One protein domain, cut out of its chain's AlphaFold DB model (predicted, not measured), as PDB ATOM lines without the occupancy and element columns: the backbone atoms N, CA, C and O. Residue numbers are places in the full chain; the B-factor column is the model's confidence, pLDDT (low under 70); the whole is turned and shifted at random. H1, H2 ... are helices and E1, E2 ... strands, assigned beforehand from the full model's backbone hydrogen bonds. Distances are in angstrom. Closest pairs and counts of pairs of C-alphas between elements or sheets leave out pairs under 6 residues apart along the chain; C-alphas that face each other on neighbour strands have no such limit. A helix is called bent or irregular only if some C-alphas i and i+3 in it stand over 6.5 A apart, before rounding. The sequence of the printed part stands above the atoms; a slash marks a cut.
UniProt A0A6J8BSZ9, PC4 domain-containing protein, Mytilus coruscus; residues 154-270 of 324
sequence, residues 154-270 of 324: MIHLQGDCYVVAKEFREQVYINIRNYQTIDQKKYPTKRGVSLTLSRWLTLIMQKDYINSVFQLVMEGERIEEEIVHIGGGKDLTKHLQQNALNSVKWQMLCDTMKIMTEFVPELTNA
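Overview. This is residues 154 to 270 of the 324 residues of the protein "PC4 domain-containing protein" of Mytilus coruscus (UniProt A0A6J8BSZ9). A strongly twisted wall of four antiparallel strands, of which E2, E3 and E4 bend, has helices over one face, H4 at the E1 and E2 side and H1 and H3 toward E4. H2 and the long loop of residues 219 to 235 lie off the sheet, beyond these helices, and little H5 packs on H1. The printed part has 117 residues with E1 to E4 first, then H1 to H5, and the sheet runs E1 E2 E3 E4. The class is mixed; the whole is compact, with a radius of gyration of the C-alphas of 14.3 A and spans of 40 by 38 by 26 A.

Arrangement. Begin with the sheet, a meander, each strand the antiparallel neighbour of the one before: E1 (residues 154 to 158), E2 (161 to 168), E3 (171 to 182) and E4 (185 to 196). Successive strands form hairpins; look for N 155 and O 163 at 2.8 A, N 164 and O 175 at 2.8 A, and N 176 and O 193 at 2.9 A. E3 bends by 77 degrees at residue 176 and E4 by 87 degrees at residue 191. H1 (197 to 205), H3 (236 to 242) and H4 (247 to 263) are on one face, making two layers, helices over a sheet. H4 has a height over the sheet of 8.9 A and runs, only just, along E2 at 28 degrees on the local plane; its closest C-alphas to E1 are Lys 249 and Leu 157, 5.2 A. H4 is irregular, with C-alphas 258 and 261 7.3 A apart. H1 stands up from the sheet over E4, rising 45 degrees. The closest C-alphas of H3 and E4 are His 239 and Gly 192, 7.2 A. H2 (207 to 218) is close to H4 but not clearly touching, Phe 214 and Ser 247 having C-alphas 7.1 A apart. H5 (265 to 268) only just touches H1, with 3 pairs of C-alphas within 8 A, the closest Leu 267 and Leu 197, 6.0 A. In H1, H2 and H3 every O i to N i+4 pair is within hydrogen-bond range, in H4 8 of 13; H5 is too short for one.

Along the chain. Find C-alpha 154 at (-28.503, -2.658, -48.661), where E1 begins. E2 measures 20.1 A, E3 27.4 A and E4 25.4 A. H2 measures 16.2 A; H4 runs 24.0 A from C-alpha 247 at (-21.133, 12.632, -37.898). H5 ends at C-alpha 268, (-33.063, -10.870, -31.591).

Size, cuts and confidence. The two C-alphas farthest apart are Glu 170 and Gly 220, 43.6 A. The printed part has no cut; the link from H2 to H3 is long, 17 residues. Mean pLDDT of the printed part is 80.9; residue 218 and residues 222 to 245 are under 70.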
ATOM      1  N   MET A 154     -29.566  -3.621 -48.357       86.12
ATOM      2  CA  MET A 154     -28.503  -2.658 -48.661       86.12
ATOM      3  C   MET A 154     -29.026  -1.254 -48.369       86.12
ATOM      4  O   MET A 154     -29.875  -0.744 -49.103       86.12
ATOM      5  N   ILE A 155     -28.544  -0.667 -47.276       83.75
ATOM      6  CA  ILE A 155     -28.962   0.628 -46.736       83.75
ATOM      7  C   ILE A 155     -27.813   1.610 -46.948       83.75
ATOM      8  O   ILE A 155     -26.683   1.348 -46.553       83.75
ATOM      9  N   HIS A 156     -28.069   2.723 -47.623       86.38
ATOM     10  CA  HIS A 156     -27.038   3.714 -47.935       86.38
ATOM     11  C   HIS A 156     -26.830   4.681 -46.768       86.38
ATOM     12  O   HIS A 156     -27.791   5.209 -46.222       86.38
ATOM     13  N   LEU A 157     -25.572   4.910 -46.391       82.06
ATOM     14  CA  LEU A 157     -25.197   5.767 -45.264       82.06
ATOM     15  C   LEU A 157     -24.751   7.174 -45.675       82.06
ATOM     16  O   LEU A 157     -24.435   7.939 -44.778       82.06
ATOM     17  N   GLN A 158     -24.712   7.500 -46.978       82.38
ATOM     18  CA  GLN A 158     -24.118   8.691 -47.629       82.38
ATOM     19  C   GLN A 158     -22.831   8.380 -48.420       82.38
ATOM     20  O   GLN A 158     -21.974   7.592 -48.009       82.38
ATOM     21  N   GLY A 159     -22.678   9.055 -49.567       86.25
ATOM     22  CA  GLY A 159     -21.559   8.869 -50.496       86.25
ATOM     23  C   GLY A 159     -21.556   7.453 -51.063       86.25
ATOM     24  O   GLY A 159     -22.585   6.966 -51.518       86.25
ATOM     25  N   ASP A 160     -20.423   6.776 -50.963       88.94
ATOM     26  CA  ASP A 160     -20.279   5.391 -51.407       88.94
ATOM     27  C   ASP A 160     -20.410   4.369 -50.271       88.94
ATOM     28  O   ASP A 160     -20.143   3.194 -50.487       88.94
ATOM     29  N   CYS A 161     -20.814   4.772 -49.061       89.00
ATOM     30  CA  CYS A 161     -20.882   3.886 -47.897       89.00
ATOM     31  C   CYS A 161     -22.276   3.268 -47.710       89.00
ATOM     32  O   CYS A 161     -23.293   3.955 -47.831       89.00
ATOM     33  N   TYR A 162     -22.322   1.972 -47.397       89.25
ATOM     34  CA  TYR A 162     -23.556   1.208 -47.212       89.25
ATOM     35  C   TYR A 162     -23.441   0.237 -46.035       89.25
ATOM     36  O   TYR A 162     -22.362  -0.297 -45.768       89.25
ATOM     37  N   VAL A 163     -24.581  -0.040 -45.398       91.88
ATOM     38  CA  VAL A 163     -24.788  -1.189 -44.514       91.88
ATOM     39  C   VAL A 163     -25.462  -2.304 -45.299       91.88
ATOM     40  O   VAL A 163     -26.522  -2.091 -45.892       91.88
ATOM     41  N   VAL A 164     -24.854  -3.486 -45.320       91.62
ATOM     42  CA  VAL A 164     -25.345  -4.645 -46.073       91.62
ATOM     43  C   VAL A 164     -25.329  -5.883 -45.197       91.62
ATOM     44  O   VAL A 164     -24.255  -6.331 -44.791       91.62
ATOM     45  N   ALA A 165     -26.504  -6.462 -44.953       92.50
ATOM     46  CA  ALA A 165     -26.619  -7.786 -44.356       92.50
ATOM     47  C   ALA A 165     -26.463  -8.848 -45.452       92.50
ATOM     48  O   ALA A 165     -27.255  -8.886 -46.398       92.50
ATOM     49  N   LYS A 166     -25.434  -9.690 -45.351       91.12
ATOM     50  CA  LYS A 166     -25.148 -10.767 -46.307       91.12
ATOM     51  C   LYS A 166     -24.859 -12.066 -45.565       91.12
ATOM     52  O   LYS A 166     -24.200 -12.055 -44.530       91.12
ATOM     53  N   GLU A 167     -25.335 -13.168 -46.124       90.94
ATOM     54  CA  GLU A 167     -24.999 -14.506 -45.658       90.94
ATOM     55  C   GLU A 167     -23.715 -14.995 -46.335       90.94
ATOM     56  O   GLU A 167     -23.523 -14.824 -47.542       90.94
ATOM     57  N   PHE A 168     -22.813 -15.562 -45.546       88.06
ATOM     58  CA  PHE A 168     -21.564 -16.143 -46.012       88.06
ATOM     59  C   PHE A 168     -21.239 -17.358 -45.153       88.06
ATOM     60  O   PHE A 168     -21.116 -17.227 -43.939       88.06
ATOM     61  N   ARG A 169     -21.102 -18.532 -45.787       89.06
ATOM     62  CA  ARG A 169     -20.867 -19.813 -45.096       89.06
ATOM     63  C   ARG A 169     -21.864 -20.038 -43.945       89.06
ATOM     64  O   ARG A 169     -21.452 -20.242 -42.811       89.06
ATOM     65  N   GLU A 170     -23.161 -19.915 -44.250       88.88
ATOM     66  CA  GLU A 170     -24.281 -20.128 -43.306       88.88
ATOM     67  C   GLU A 170     -24.319 -19.158 -42.112       88.88
ATOM     68  O   GLU A 170     -25.102 -19.318 -41.178       88.88
ATOM     69  N   GLN A 171     -23.492 -18.112 -42.136       89.44
ATOM     70  CA  GLN A 171     -23.458 -17.086 -41.105       89.44
ATOM     71  C   GLN A 171     -23.856 -15.733 -41.679       89.44
ATOM     72  O   GLN A 171     -23.485 -15.364 -42.797       89.44
ATOM     73  N   VAL A 172     -24.600 -14.959 -40.892       91.38
ATOM     74  CA  VAL A 172     -25.018 -13.611 -41.277       91.38
ATOM     75  C   VAL A 172     -23.985 -12.592 -40.820       91.38
ATOM     76  O   VAL A 172     -23.657 -12.485 -39.638       91.38
ATOM     77  N   TYR A 173     -23.531 -11.794 -41.777       92.25
ATOM     78  CA  TYR A 173     -22.614 -10.689 -41.565       92.25
ATOM     79  C   TYR A 173     -23.284  -9.368 -41.901       92.25
ATOM     80  O   TYR A 173     -23.964  -9.233 -42.921       92.25
ATOM     81  N   ILE A 174     -23.022  -8.360 -41.076       93.81
ATOM     82  CA  ILE A 174     -23.430  -6.983 -41.322       93.81
ATOM     83  C   ILE A 174     -22.189  -6.195 -41.729       93.81
ATOM     84  O   ILE A 174     -21.265  -5.970 -40.948       93.81
ATOM     85  N   ASN A 175     -22.148  -5.803 -42.997       92.62
ATOM     86  CA  ASN A 175     -21.030  -5.089 -43.595       92.62
ATOM     87  C   ASN A 175     -21.299  -3.588 -43.573       92.62
ATOM     88  O   ASN A 175     -22.297  -3.163 -44.142       92.62
ATOM     89  N   ILE A 176     -20.393  -2.792 -43.008       92.19
ATOM     90  CA  ILE A 176     -20.397  -1.326 -43.106       92.19
ATOM     91  C   ILE A 176     -19.205  -0.939 -43.985       92.19
ATOM     92  O   ILE A 176     -18.056  -1.007 -43.540       92.19
ATOM     93  N   ARG A 177     -19.441  -0.630 -45.263       91.62
ATOM     94  CA  ARG A 177     -18.365  -0.608 -46.269       91.62
ATOM     95  C   ARG A 177     -18.650   0.334 -47.430       91.62
ATOM     96  O   ARG A 177     -19.804   0.542 -47.800       91.62
ATOM     97  N   ASN A 178     -17.581   0.846 -48.042       89.75
ATOM     98  CA  ASN A 178     -17.670   1.604 -49.283       89.75
ATOM     99  C   ASN A 178     -17.846   0.677 -50.492       89.75
ATOM    100  O   ASN A 178     -17.195  -0.365 -50.582       89.75
ATOM    101  N   TYR A 179     -18.668   1.089 -51.448       91.50
ATOM    102  CA  TYR A 179     -18.926   0.398 -52.703       91.50
ATOM    103  C   TYR A 179     -18.474   1.257 -53.875       91.50
ATOM    104  O   TYR A 179     -18.698   2.458 -53.888       91.50
ATOM    105  N   GLN A 180     -17.887   0.633 -54.885       92.62
ATOM    106  CA  GLN A 180     -17.587   1.283 -56.155       92.62
ATOM    107  C   GLN A 180     -18.597   0.840 -57.206       92.62
ATOM    108  O   GLN A 180     -19.043  -0.309 -57.191       92.62
ATOM    109  N   THR A 181     -18.964   1.745 -58.108       90.50
ATOM    110  CA  THR A 181     -19.848   1.418 -59.231       90.50
ATOM    111  C   THR A 181     -18.994   1.184 -60.470       90.50
ATOM    112  O   THR A 181     -18.303   2.096 -60.911       90.50
ATOM    113  N   ILE A 182     -19.040  -0.031 -61.009       91.75
ATOM    114  CA  ILE A 182     -18.373  -0.433 -62.254       91.75
ATOM    115  C   ILE A 182     -19.468  -1.004 -63.149       91.75
ATOM    116  O   ILE A 182     -20.228  -1.860 -62.699       91.75
ATOM    117  N   ASP A 183     -19.607  -0.483 -64.369       91.81
ATOM    118  CA  ASP A 183     -20.638  -0.913 -65.327       91.81
ATOM    119  C   ASP A 183     -22.056  -0.930 -64.729       91.81
ATOM    120  O   ASP A 183     -22.804  -1.895 -64.850       91.81
ATOM    121  N   GLN A 184     -22.414   0.145 -64.012       83.25
ATOM    122  CA  GLN A 184     -23.692   0.315 -63.293       83.25
ATOM    123  C   GLN A 184     -23.943  -0.681 -62.145       83.25
ATOM    124  O   GLN A 184     -24.947  -0.570 -61.437       83.25
ATOM    125  N   LYS A 185     -23.018  -1.609 -61.893       84.31
ATOM    126  CA  LYS A 185     -23.092  -2.581 -60.807       84.31
ATOM    127  C   LYS A 185     -22.224  -2.142 -59.631       84.31
ATOM    128  O   LYS A 185     -21.110  -1.650 -59.796       84.31
ATOM    129  N   LYS A 186     -22.745  -2.305 -58.412       84.81
ATOM    130  CA  LYS A 186     -22.029  -1.949 -57.177       84.81
ATOM    131  C   LYS A 186     -21.200  -3.122 -56.669       84.81
ATOM    132  O   LYS A 186     -21.726  -4.219 -56.486       84.81
ATOM    133  N   TYR A 187     -19.935  -2.856 -56.359       91.44
ATOM    134  CA  TYR A 187     -18.984  -3.824 -55.821       91.44
ATOM    135  C   TYR A 187     -18.431  -3.351 -54.472       91.44
ATOM    136  O   TYR A 187     -18.024  -2.191 -54.366       91.44
ATOM    137  N   PRO A 188     -18.391  -4.212 -53.440       91.94
ATOM    138  CA  PRO A 188     -17.794  -3.857 -52.159       91.94
ATOM    139  C   PRO A 188     -16.286  -3.630 -52.324       91.94
ATOM    140  O   PRO A 188     -15.579  -4.444 -52.911       91.94
ATOM    141  N   THR A 189     -15.777  -2.527 -51.781       90.31
ATOM    142  CA  THR A 189     -14.336  -2.217 -51.765       90.31
ATOM    143  C   THR A 189     -13.658  -2.802 -50.527       90.31
ATOM    144  O   THR A 189     -14.328  -3.172 -49.570       90.31
ATOM    145  N   LYS A 190     -12.321  -2.799 -50.442       87.00
ATOM    146  CA  LYS A 190     -11.608  -3.191 -49.206       87.00
ATOM    147  C   LYS A 190     -11.794  -2.206 -48.033       87.00
ATOM    148  O   LYS A 190     -11.464  -2.555 -46.904       87.00
ATOM    149  N   ARG A 191     -12.412  -1.037 -48.252       84.88
ATOM    150  CA  ARG A 191     -12.616   0.020 -47.242       84.88
ATOM    151  C   ARG A 191     -13.910  -0.173 -46.453       84.88
ATOM    152  O   ARG A 191     -14.989   0.154 -46.948       84.88
ATOM    153  N   GLY A 192     -13.806  -0.714 -45.242       86.69
ATOM    154  CA  GLY A 192     -14.941  -0.953 -44.353       86.69
ATOM    155  C   GLY A 192     -14.780  -2.195 -43.485       86.69
ATOM    156  O   GLY A 192     -13.820  -2.955 -43.621       86.69
ATOM    157  N   VAL A 193     -15.775  -2.435 -42.636       87.00
ATOM    158  CA  VAL A 193     -15.794  -3.527 -41.659       87.00
ATOM    159  C   VAL A 193     -16.903  -4.532 -41.969       87.00
ATOM    160  O   VAL A 193     -17.956  -4.180 -42.497       87.00
ATOM    161  N   SER A 194     -16.640  -5.799 -41.662       89.75
ATOM    162  CA  SER A 194     -17.638  -6.868 -41.638       89.75
ATOM    163  C   SER A 194     -17.803  -7.329 -40.195       89.75
ATOM    164  O   SER A 194     -16.808  -7.622 -39.527       89.75
ATOM    165  N   LEU A 195     -19.036  -7.317 -39.700       90.31
ATOM    166  CA  LEU A 195     -19.368  -7.619 -38.315       90.31
ATOM    167  C   LEU A 195     -20.226  -8.881 -38.263       90.31
ATOM    168  O   LEU A 195     -21.178  -9.015 -39.030       90.31
ATOM    169  N   THR A 196     -19.908  -9.782 -37.337       90.62
ATOM    170  CA  THR A 196     -20.843 -10.835 -36.922       90.62
ATOM    171  C   THR A 196     -22.012 -10.216 -36.160       90.62
ATOM    172  O   THR A 196     -21.951  -9.053 -35.746       90.62
ATOM    173  N   LEU A 197     -23.066 -10.996 -35.920       91.69
ATOM    174  CA  LEU A 197     -24.216 -10.543 -35.135       91.69
ATOM    175  C   LEU A 197     -23.813 -10.101 -33.718       91.69
ATOM    176  O   LEU A 197     -24.196  -9.013 -33.291       91.69
ATOM    177  N   SER A 198     -22.961 -10.870 -33.030       86.56
ATOM    178  CA  SER A 198     -22.468 -10.516 -31.687       86.56
ATOM    179  C   SER A 198     -21.666  -9.203 -31.681       86.56
ATOM    180  O   SER A 198     -21.835  -8.339 -30.811       86.56
ATOM    181  N   ARG A 199     -20.840  -8.976 -32.713       86.50
ATOM    182  CA  ARG A 199     -20.091  -7.719 -32.872       86.50
ATOM    183  C   ARG A 199     -20.997  -6.537 -33.209       86.50
ATOM    184  O   ARG A 199     -20.781  -5.439 -32.704       86.50
ATOM    185  N   TRP A 200     -22.028  -6.744 -34.023       91.56
ATOM    186  CA  TRP A 200     -23.037  -5.719 -34.286       91.56
ATOM    187  C   TRP A 200     -23.801  -5.328 -33.015       91.56
ATOM    188  O   TRP A 200     -24.001  -4.143 -32.762       91.56
ATOM    189  N   LEU A 201     -24.162  -6.295 -32.168       87.50
ATOM    190  CA  LEU A 201     -24.758  -6.005 -30.863       87.50
ATOM    191  C   LEU A 201     -23.810  -5.215 -29.963       87.50
ATOM    192  O   LEU A 201     -24.218  -4.233 -29.350       87.50
ATOM    193  N   THR A 202     -22.532  -5.585 -29.932       83.62
ATOM    194  CA  THR A 202     -21.519  -4.834 -29.180       83.62
ATOM    195  C   THR A 202     -21.424  -3.388 -29.674       83.62
ATOM    196  O   THR A 202     -21.375  -2.468 -28.862       83.62
ATOM    197  N   LEU A 203     -21.485  -3.164 -30.992       87.31
ATOM    198  CA  LEU A 203     -21.551  -1.824 -31.578       87.31
ATOM    199  C   LEU A 203     -22.792  -1.046 -31.114       87.31
ATOM    200  O   LEU A 203     -22.669   0.124 -30.763       87.31
ATOM    201  N   ILE A 204     -23.966  -1.686 -31.079       89.44
ATOM    202  CA  ILE A 204     -25.201  -1.071 -30.568       89.44
ATOM    203  C   ILE A 204     -25.042  -0.677 -29.095       89.44
ATOM    204  O   ILE A 204     -25.409   0.432 -28.722       89.44
ATOM    205  N   MET A 205     -24.474  -1.551 -28.262       84.00
ATOM    206  CA  MET A 205     -24.287  -1.289 -26.830       84.00
ATOM    207  C   MET A 205     -23.292  -0.159 -26.560       84.00
ATOM    208  O   MET A 205     -23.472   0.611 -25.624       84.00
ATOM    209  N   GLN A 206     -22.243  -0.054 -27.376       83.12
ATOM    210  CA  GLN A 206     -21.223   0.992 -27.258       83.12
ATOM    211  C   GLN A 206     -21.633   2.305 -27.937       83.12
ATOM    212  O   GLN A 206     -20.891   3.283 -27.876       83.12
ATOM    213  N   LYS A 207     -22.801   2.353 -28.588       86.94
ATOM    214  CA  LYS A 207     -23.248   3.492 -29.394       86.94
ATOM    215  C   LYS A 207     -23.209   4.815 -28.633       86.94
ATOM    216  O   LYS A 207     -22.751   5.802 -29.197       86.94
ATOM    217  N   ASP A 208     -23.693   4.856 -27.393       85.50
ATOM    218  CA  ASP A 208     -23.788   6.115 -26.639       85.50
ATOM    219  C   ASP A 208     -22.417   6.627 -26.192       85.50
ATOM    220  O   ASP A 208     -22.152   7.823 -26.269       85.50
ATOM    221  N   TYR A 209     -21.509   5.718 -25.838       82.56
ATOM    222  CA  TYR A 209     -20.115   6.062 -25.584       82.56
ATOM    223  C   TYR A 209     -19.409   6.548 -26.863       82.56
ATOM    224  O   TYR A 209     -18.741   7.581 -26.870       82.56
ATOM    225  N   ILE A 210     -19.627   5.871 -27.994       82.25
ATOM    226  CA  ILE A 210     -19.100   6.315 -29.291       82.25
ATOM    227  C   ILE A 210     -19.686   7.690 -29.666       82.25
ATOM    228  O   ILE A 210     -18.954   8.539 -30.168       82.25
ATOM    229  N   ASN A 211     -20.967   7.956 -29.384       84.19
ATOM    230  CA  ASN A 211     -21.584   9.272 -29.585       84.19
ATOM    231  C   ASN A 211     -20.861  10.367 -28.797       84.19
ATOM    232  O   ASN A 211     -20.572  11.417 -29.370       84.19
ATOM    233  N   SER A 212     -20.550  10.135 -27.514       82.50
ATOM    234  CA  SER A 212     -19.808  11.120 -26.717       82.50
ATOM    235  C   SER A 212     -18.411  11.358 -27.281       82.50
ATOM    236  O   SER A 212     -18.014  12.508 -27.431       82.50
ATOM    237  N   VAL A 213     -17.711  10.302 -27.704       77.88
ATOM    238  CA  VAL A 213     -16.403  10.420 -28.370       77.88
ATOM    239  C   VAL A 213     -16.523  11.258 -29.650       77.88
ATOM    240  O   VAL A 213     -15.749  12.188 -29.852       77.88
ATOM    241  N   PHE A 214     -17.519  11.003 -30.505       75.44
ATOM    242  CA  PHE A 214     -17.746  11.810 -31.712       75.44
ATOM    243  C   PHE A 214     -17.998  13.286 -31.394       75.44
ATOM    244  O   PHE A 214     -17.489  14.147 -32.111       75.44
ATOM    245  N   GLN A 215     -18.765  13.581 -30.343       78.56
ATOM    246  CA  GLN A 215     -19.058  14.952 -29.935       78.56
ATOM    247  C   GLN A 215     -17.782  15.696 -29.517       78.56
ATOM    248  O   GLN A 215     -17.538  16.794 -30.014       78.56
ATOM    249  N   LEU A 216     -16.926  15.060 -28.714       78.44
ATOM    250  CA  LEU A 216     -15.642  15.628 -28.289       78.44
ATOM    251  C   LEU A 216     -14.711  15.896 -29.486       78.44
ATOM    252  O   LEU A 216     -14.139  16.981 -29.601       78.44
ATOM    253  N   VAL A 217     -14.622  14.966 -30.452       72.00
ATOM    254  CA  VAL A 217     -13.846  15.192 -31.693       72.00
ATOM    255  C   VAL A 217     -14.390  16.386 -32.481       72.00
ATOM    256  O   VAL A 217     -13.617  17.189 -33.005       72.00
ATOM    257  N   MET A 218     -15.716  16.513 -32.593       68.69
ATOM    258  CA  MET A 218     -16.357  17.621 -33.312       68.69
ATOM    259  C   MET A 218     -16.103  18.981 -32.646       68.69
ATOM    260  O   MET A 218     -16.061  19.995 -33.342       68.69
ATOM    261  N   GLU A 219     -15.903  18.998 -31.330       80.44
ATOM    262  CA  GLU A 219     -15.557  20.182 -30.537       80.44
ATOM    263  C   GLU A 219     -14.057  20.528 -30.599       80.44
ATOM    264  O   GLU A 219     -13.623  21.543 -30.056       80.44
ATOM    265  N   GLY A 220     -13.267  19.739 -31.337       74.81
ATOM    266  CA  GLY A 220     -11.835  19.959 -31.531       74.81
ATOM    267  C   GLY A 220     -10.972  19.397 -30.405       74.81
ATOM    268  O   GLY A 220      -9.771  19.678 -30.368       74.81
ATOM    269  N   GLU A 221     -11.550  18.598 -29.505       75.69
ATOM    270  CA  GLU A 221     -10.780  17.930 -28.467       75.69
ATOM    271  C   GLU A 221      -9.915  16.816 -29.060       75.69
ATOM    272  O   GLU A 221     -10.316  16.049 -29.943       75.69
ATOM    273  N   ARG A 222      -8.683  16.725 -28.556       65.00
ATOM    274  CA  ARG A 222      -7.805  15.595 -28.845       65.00
ATOM    275  C   ARG A 222      -8.187  14.454 -27.924       65.00
ATOM    276  O   ARG A 222      -7.938  14.517 -26.728       65.00
ATOM    277  N   ILE A 223      -8.741  13.406 -28.510       63.47
ATOM    278  CA  ILE A 223      -8.981  12.155 -27.804       63.47
ATOM    279  C   ILE A 223      -7.689  11.350 -27.904       63.47
ATOM    280  O   ILE A 223      -7.327  10.893 -28.991       63.47
ATOM    281  N   GLU A 224      -6.957  11.250 -26.794       58.06
ATOM    282  CA  GLU A 224      -5.903  10.241 -26.649       58.06
ATOM    283  C   GLU A 224      -6.555   8.875 -26.869       58.06
ATOM    284  O   GLU A 224      -7.640   8.648 -26.351       58.06
ATOM    285  N   GLU A 225      -5.956   8.037 -27.721       55.53
ATOM    286  CA  GLU A 225      -6.551   6.856 -28.366       55.53
ATOM    287  C   GLU A 225      -7.430   5.982 -27.440       55.53
ATOM    288  O   GLU A 225      -7.015   4.926 -26.968       55.53
ATOM    289  N   GLU A 226      -8.690   6.366 -27.220       53.97
ATOM    290  CA  GLU A 226      -9.684   5.495 -26.603       53.97
ATOM    291  C   GLU A 226     -10.213   4.551 -27.688       53.97
ATOM    292  O   GLU A 226     -11.133   4.832 -28.471       53.97
ATOM    293  N   ILE A 227      -9.522   3.418 -27.801       54.81
ATOM    294  CA  ILE A 227      -9.805   2.395 -28.796       54.81
ATOM    295  C   ILE A 227     -11.005   1.570 -28.326       54.81
ATOM    296  O   ILE A 227     -10.906   0.721 -27.439       54.81
ATOM    297  N   VAL A 228     -12.154   1.763 -28.978       62.16
ATOM    298  CA  VAL A 228     -13.280   0.841 -28.824       62.16
ATOM    299  C   VAL A 228     -12.967  -0.409 -29.630       62.16
ATOM    300  O   VAL A 228     -13.063  -0.431 -30.860       62.16
ATOM    301  N   HIS A 229     -12.595  -1.474 -28.936       62.41
ATOM    302  CA  HIS A 229     -12.445  -2.784 -29.549       62.41
ATOM    303  C   HIS A 229     -13.804  -3.485 -29.619       62.41
ATOM    304  O   HIS A 229     -14.382  -3.839 -28.595       62.41
ATOM    305  N   ILE A 230     -14.286  -3.769 -30.831       64.31
ATOM    306  CA  ILE A 230     -15.483  -4.605 -31.065       64.31
ATOM    307  C   ILE A 230     -15.063  -6.062 -31.372       64.31
ATOM    308  O   ILE A 230     -15.685  -6.777 -32.150       64.31
ATOM    309  N   GLY A 231     -13.967  -6.521 -30.761       54.56
ATOM    310  CA  GLY A 231     -13.421  -7.876 -30.926       54.56
ATOM    311  C   GLY A 231     -12.525  -8.081 -32.162       54.56
ATOM    312  O   GLY A 231     -12.618  -7.367 -33.160       54.56
ATOM    313  N   GLY A 232     -11.634  -9.079 -32.080       54.75
ATOM    314  CA  GLY A 232     -10.785  -9.552 -33.186       54.75
ATOM    315  C   GLY A 232      -9.615  -8.649 -33.575       54.75
ATOM    316  O   GLY A 232      -9.270  -8.599 -34.752       54.75
ATOM    317  N   GLY A 233      -9.062  -7.881 -32.628       52.84
ATOM    318  CA  GLY A 233      -7.861  -7.062 -32.848       52.84
ATOM    319  C   GLY A 233      -8.029  -5.884 -33.817       52.84
ATOM    320  O   GLY A 233      -7.041  -5.267 -34.196       52.84
ATOM    321  N   LYS A 234      -9.258  -5.561 -34.249       53.84
ATOM    322  CA  LYS A 234      -9.523  -4.431 -35.151       53.84
ATOM    323  C   LYS A 234     -10.061  -3.234 -34.376       53.84
ATOM    324  O   LYS A 234     -11.129  -3.300 -33.768       53.84
ATOM    325  N   ASP A 235      -9.313  -2.141 -34.450       63.91
ATOM    326  CA  ASP A 235      -9.622  -0.857 -33.830       63.91
ATOM    327  C   ASP A 235     -10.818  -0.226 -34.534       63.91
ATOM    328  O   ASP A 235     -10.675   0.360 -35.611       63.91
ATOM    329  N   LEU A 236     -12.013  -0.345 -33.955       63.84
ATOM    330  CA  LEU A 236     -13.203   0.218 -34.572       63.84
ATOM    331  C   LEU A 236     -13.044   1.732 -34.697       63.84
ATOM    332  O   LEU A 236     -13.191   2.238 -35.798       63.84
ATOM    333  N   THR A 237     -12.665   2.445 -33.634       60.56
ATOM    334  CA  THR A 237     -12.501   3.910 -33.663       60.56
ATOM    335  C   THR A 237     -11.584   4.354 -34.807       60.56
ATOM    336  O   THR A 237     -11.968   5.196 -35.618       60.56
ATOM    337  N   LYS A 238     -10.434   3.689 -34.973       63.66
ATOM    338  CA  LYS A 238      -9.480   3.945 -36.062       63.66
ATOM    339  C   LYS A 238     -10.062   3.589 -37.427       63.66
ATOM    340  O   LYS A 238      -9.911   4.348 -38.379       63.66
ATOM    341  N   HIS A 239     -10.778   2.470 -37.540       62.66
ATOM    342  CA  HIS A 239     -11.424   2.074 -38.787       62.66
ATOM    343  C   HIS A 239     -12.574   3.022 -39.159       62.66
ATOM    344  O   HIS A 239     -12.730   3.326 -40.337       62.66
ATOM    345  N   LEU A 240     -13.359   3.530 -38.207       60.25
ATOM    346  CA  LEU A 240     -14.437   4.492 -38.466       60.25
ATOM    347  C   LEU A 240     -13.864   5.869 -38.838       60.25
ATOM    348  O   LEU A 240     -14.357   6.484 -39.786       60.25
ATOM    349  N   GLN A 241     -12.781   6.298 -38.176       60.91
ATOM    350  CA  GLN A 241     -12.039   7.521 -38.503       60.91
ATOM    351  C   GLN A 241     -11.395   7.443 -39.900       60.91
ATOM    352  O   GLN A 241     -11.564   8.349 -40.714       60.91
ATOM    353  N   GLN A 242     -10.718   6.338 -40.233       61.75
ATOM    354  CA  GLN A 242     -10.044   6.142 -41.527       61.75
ATOM    355  C   GLN A 242     -11.013   5.838 -42.690       61.75
ATOM    356  O   GLN A 242     -10.715   6.144 -43.851       61.75
ATOM    357  N   ASN A 243     -12.184   5.247 -42.414       55.53
ATOM    358  CA  ASN A 243     -13.186   4.884 -43.429       55.53
ATOM    359  C   ASN A 243     -14.343   5.878 -43.562       55.53
ATOM    360  O   ASN A 243     -15.386   5.546 -44.127       55.53
ATOM    361  N   ALA A 244     -14.133   7.129 -43.153       53.75
ATOM    362  CA  ALA A 244     -15.019   8.228 -43.507       53.75
ATOM    363  C   ALA A 244     -16.446   8.090 -42.951       53.75
ATOM    364  O   ALA A 244     -17.381   8.484 -43.646       53.75
ATOM    365  N   LEU A 245     -16.638   7.561 -41.739       67.75
ATOM    366  CA  LEU A 245     -17.880   7.770 -40.988       67.75
ATOM    367  C   LEU A 245     -17.804   9.147 -40.324       67.75
ATOM    368  O   LEU A 245     -17.305   9.293 -39.218       67.75
ATOM    369  N   ASN A 246     -18.249  10.176 -41.049       76.94
ATOM    370  CA  ASN A 246     -18.483  11.493 -40.457       76.94
ATOM    371  C   ASN A 246     -19.720  11.441 -39.536       76.94
ATOM    372  O   ASN A 246     -20.457  10.449 -39.529       76.94
ATOM    373  N   SER A 247     -19.977  12.523 -38.799       79.31
ATOM    374  CA  SER A 247     -21.133  12.632 -37.898       79.31
ATOM    375  C   SER A 247     -22.463  12.288 -38.584       79.31
ATOM    376  O   SER A 247     -23.295  11.591 -38.008       79.31
ATOM    377  N   VAL A 248     -22.636  12.689 -39.848       81.12
ATOM    378  CA  VAL A 248     -23.837  12.388 -40.645       81.12
ATOM    379  C   VAL A 248     -23.985  10.884 -40.890       81.12
ATOM    380  O   VAL A 248     -25.025  10.309 -40.579       81.12
ATOM    381  N   LYS A 249     -22.946  10.221 -41.402       84.94
ATOM    382  CA  LYS A 249     -22.956   8.776 -41.663       84.94
ATOM    383  C   LYS A 249     -23.114   7.971 -40.376       84.94
ATOM    384  O   LYS A 249     -23.775   6.936 -40.391       84.94
ATOM    385  N   TRP A 250     -22.521   8.430 -39.275       87.50
ATOM    386  CA  TRP A 250     -22.673   7.796 -37.969       87.50
ATOM    387  C   TRP A 250     -24.113   7.897 -37.461       87.50
ATOM    388  O   TRP A 250     -24.685   6.896 -37.034       87.50
ATOM    389  N   GLN A 251     -24.746   9.064 -37.602       84.81
ATOM    390  CA  GLN A 251     -26.159   9.228 -37.276       84.81
ATOM    391  C   GLN A 251     -27.046   8.319 -38.142       84.81
ATOM    392  O   GLN A 251     -27.923   7.629 -37.621       84.81
ATOM    393  N   MET A 252     -26.772   8.233 -39.448       84.25
ATOM    394  CA  MET A 252     -27.481   7.317 -40.349       84.25
ATOM    395  C   MET A 252     -27.267   5.847 -39.969       84.25
ATOM    396  O   MET A 252     -28.198   5.043 -40.037       84.25
ATOM    397  N   LEU A 253     -26.066   5.482 -39.516       90.50
ATOM    398  CA  LEU A 253     -25.784   4.147 -38.997       90.50
ATOM    399  C   LEU A 253     -26.568   3.884 -37.704       90.50
ATOM    400  O   LEU A 253     -27.165   2.820 -37.570       90.50
ATOM    401  N   CYS A 254     -26.644   4.857 -36.793       90.06
ATOM    402  CA  CYS A 254     -27.438   4.765 -35.568       90.06
ATOM    403  C   CYS A 254     -28.931   4.571 -35.844       90.06
ATOM    404  O   CYS A 254     -29.607   3.867 -35.094       90.06
ATOM    405  N   ASP A 255     -29.459   5.189 -36.896       84.44
ATOM    406  CA  ASP A 255     -30.839   4.965 -37.317       84.44
ATOM    407  C   ASP A 255     -31.008   3.602 -37.994       84.44
ATOM    408  O   ASP A 255     -31.970   2.890 -37.716       84.44
ATOM    409  N   THR A 256     -30.022   3.187 -38.790       86.62
ATOM    410  CA  THR A 256     -29.969   1.848 -39.387       86.62
ATOM    411  C   THR A 256     -29.966   0.746 -38.320       86.62
ATOM    412  O   THR A 256     -30.638  -0.268 -38.490       86.62
ATOM    413  N   MET A 257     -29.279   0.946 -37.190       91.88
ATOM    414  CA  MET A 257     -29.289   0.007 -36.059       91.88
ATOM    415  C   MET A 257     -30.697  -0.272 -35.527       91.88
ATOM    416  O   MET A 257     -30.978  -1.410 -35.163       91.88
ATOM    417  N   LYS A 258     -31.591   0.729 -35.520       86.44
ATOM    418  CA  LYS A 258     -32.961   0.593 -34.994       86.44
ATOM    419  C   LYS A 258     -33.822  -0.352 -35.830       86.44
ATOM    420  O   LYS A 258     -34.721  -0.979 -35.290       86.44
ATOM    421  N   ILE A 259     -33.548  -0.428 -37.131       82.75
ATOM    422  CA  ILE A 259     -34.344  -1.200 -38.095       82.75
ATOM    423  C   ILE A 259     -33.639  -2.477 -38.558       82.75
ATOM    424  O   ILE A 259     -34.213  -3.263 -39.303       82.75
ATOM    425  N   MET A 260     -32.384  -2.706 -38.156       88.12
ATOM    426  CA  MET A 260     -31.612  -3.846 -38.657       88.12
ATOM    427  C   MET A 260     -32.224  -5.195 -38.255       88.12
ATOM    428  O   MET A 260     -32.147  -6.146 -39.028       88.12
ATOM    429  N   THR A 261     -32.882  -5.272 -37.096       87.19
ATOM    430  CA  THR A 261     -33.607  -6.469 -36.633       87.19
ATOM    431  C   THR A 261     -34.756  -6.865 -37.562       87.19
ATOM    432  O   THR A 261     -35.107  -8.039 -37.617       87.19
ATOM    433  N   GLU A 262     -35.302  -5.930 -38.348       80.69
ATOM    434  CA  GLU A 262     -36.323  -6.231 -39.359       80.69
ATOM    435  C   GLU A 262     -35.741  -6.985 -40.565       80.69
ATOM    436  O   GLU A 262     -36.440  -7.776 -41.197       80.69
ATOM    437  N   PHE A 263     -34.460  -6.762 -40.884       82.88
ATOM    438  CA  PHE A 263     -33.756  -7.421 -41.996       82.88
ATOM    439  C   PHE A 263     -32.951  -8.648 -41.554       82.88
ATOM    440  O   PHE A 263     -32.641  -9.523 -42.365       82.88
ATOM    441  N   VAL A 264     -32.574  -8.686 -40.278       88.19
ATOM    442  CA  VAL A 264     -31.762  -9.733 -39.659       88.19
ATOM    443  C   VAL A 264     -32.438 -10.148 -38.350       88.19
ATOM    444  O   VAL A 264     -32.017  -9.713 -37.274       88.19
ATOM    445  N   PRO A 265     -33.519 -10.948 -38.414       85.38
ATOM    446  CA  PRO A 265     -34.268 -11.360 -37.226       85.38
ATOM    447  C   PRO A 265     -33.410 -12.143 -36.222       85.38
ATOM    448  O   PRO A 265     -33.685 -12.094 -35.023       85.38
ATOM    449  N   GLU A 266     -32.332 -12.790 -36.679       89.75
ATOM    450  CA  GLU A 266     -31.350 -13.496 -35.849       89.75
ATOM    451  C   GLU A 266     -30.668 -12.583 -34.826       89.75
ATOM    452  O   GLU A 266     -30.224 -13.065 -33.788       89.75
ATOM    453  N   LEU A 267     -30.638 -11.264 -35.059       88.69
ATOM    454  CA  LEU A 267     -30.151 -10.303 -34.067       88.69
ATOM    455  C   LEU A 267     -30.943 -10.346 -32.757       88.69
ATOM    456  O   LEU A 267     -30.381 -10.032 -31.716       88.69
ATOM    457  N   THR A 268     -32.216 -10.750 -32.792       87.56
ATOM    458  CA  THR A 268     -33.063 -10.870 -31.591       87.56
ATOM    459  C   THR A 268     -32.557 -11.959 -30.646       87.56
ATOM    460  O   THR A 268     -32.726 -11.852 -29.437       87.56
ATOM    461  N   ASN A 269     -31.922 -12.992 -31.205       86.12
ATOM    462  CA  ASN A 269     -31.396 -14.140 -30.469       86.12
ATOM    463  C   ASN A 269     -29.873 -14.091 -30.315       86.12
ATOM    464  O   ASN A 269     -29.292 -14.974 -29.689       86.12
ATOM    465  N   ALA A 270     -29.214 -13.109 -30.928       85.06
ATOM    466  CA  ALA A 270     -27.776 -12.985 -30.834       85.06
ATOM    467  C   ALA A 270     -27.395 -12.616 -29.393       85.06
ATOM    468  O   ALA A 270     -28.002 -11.749 -28.764       85.06
TER     469      ALA A 270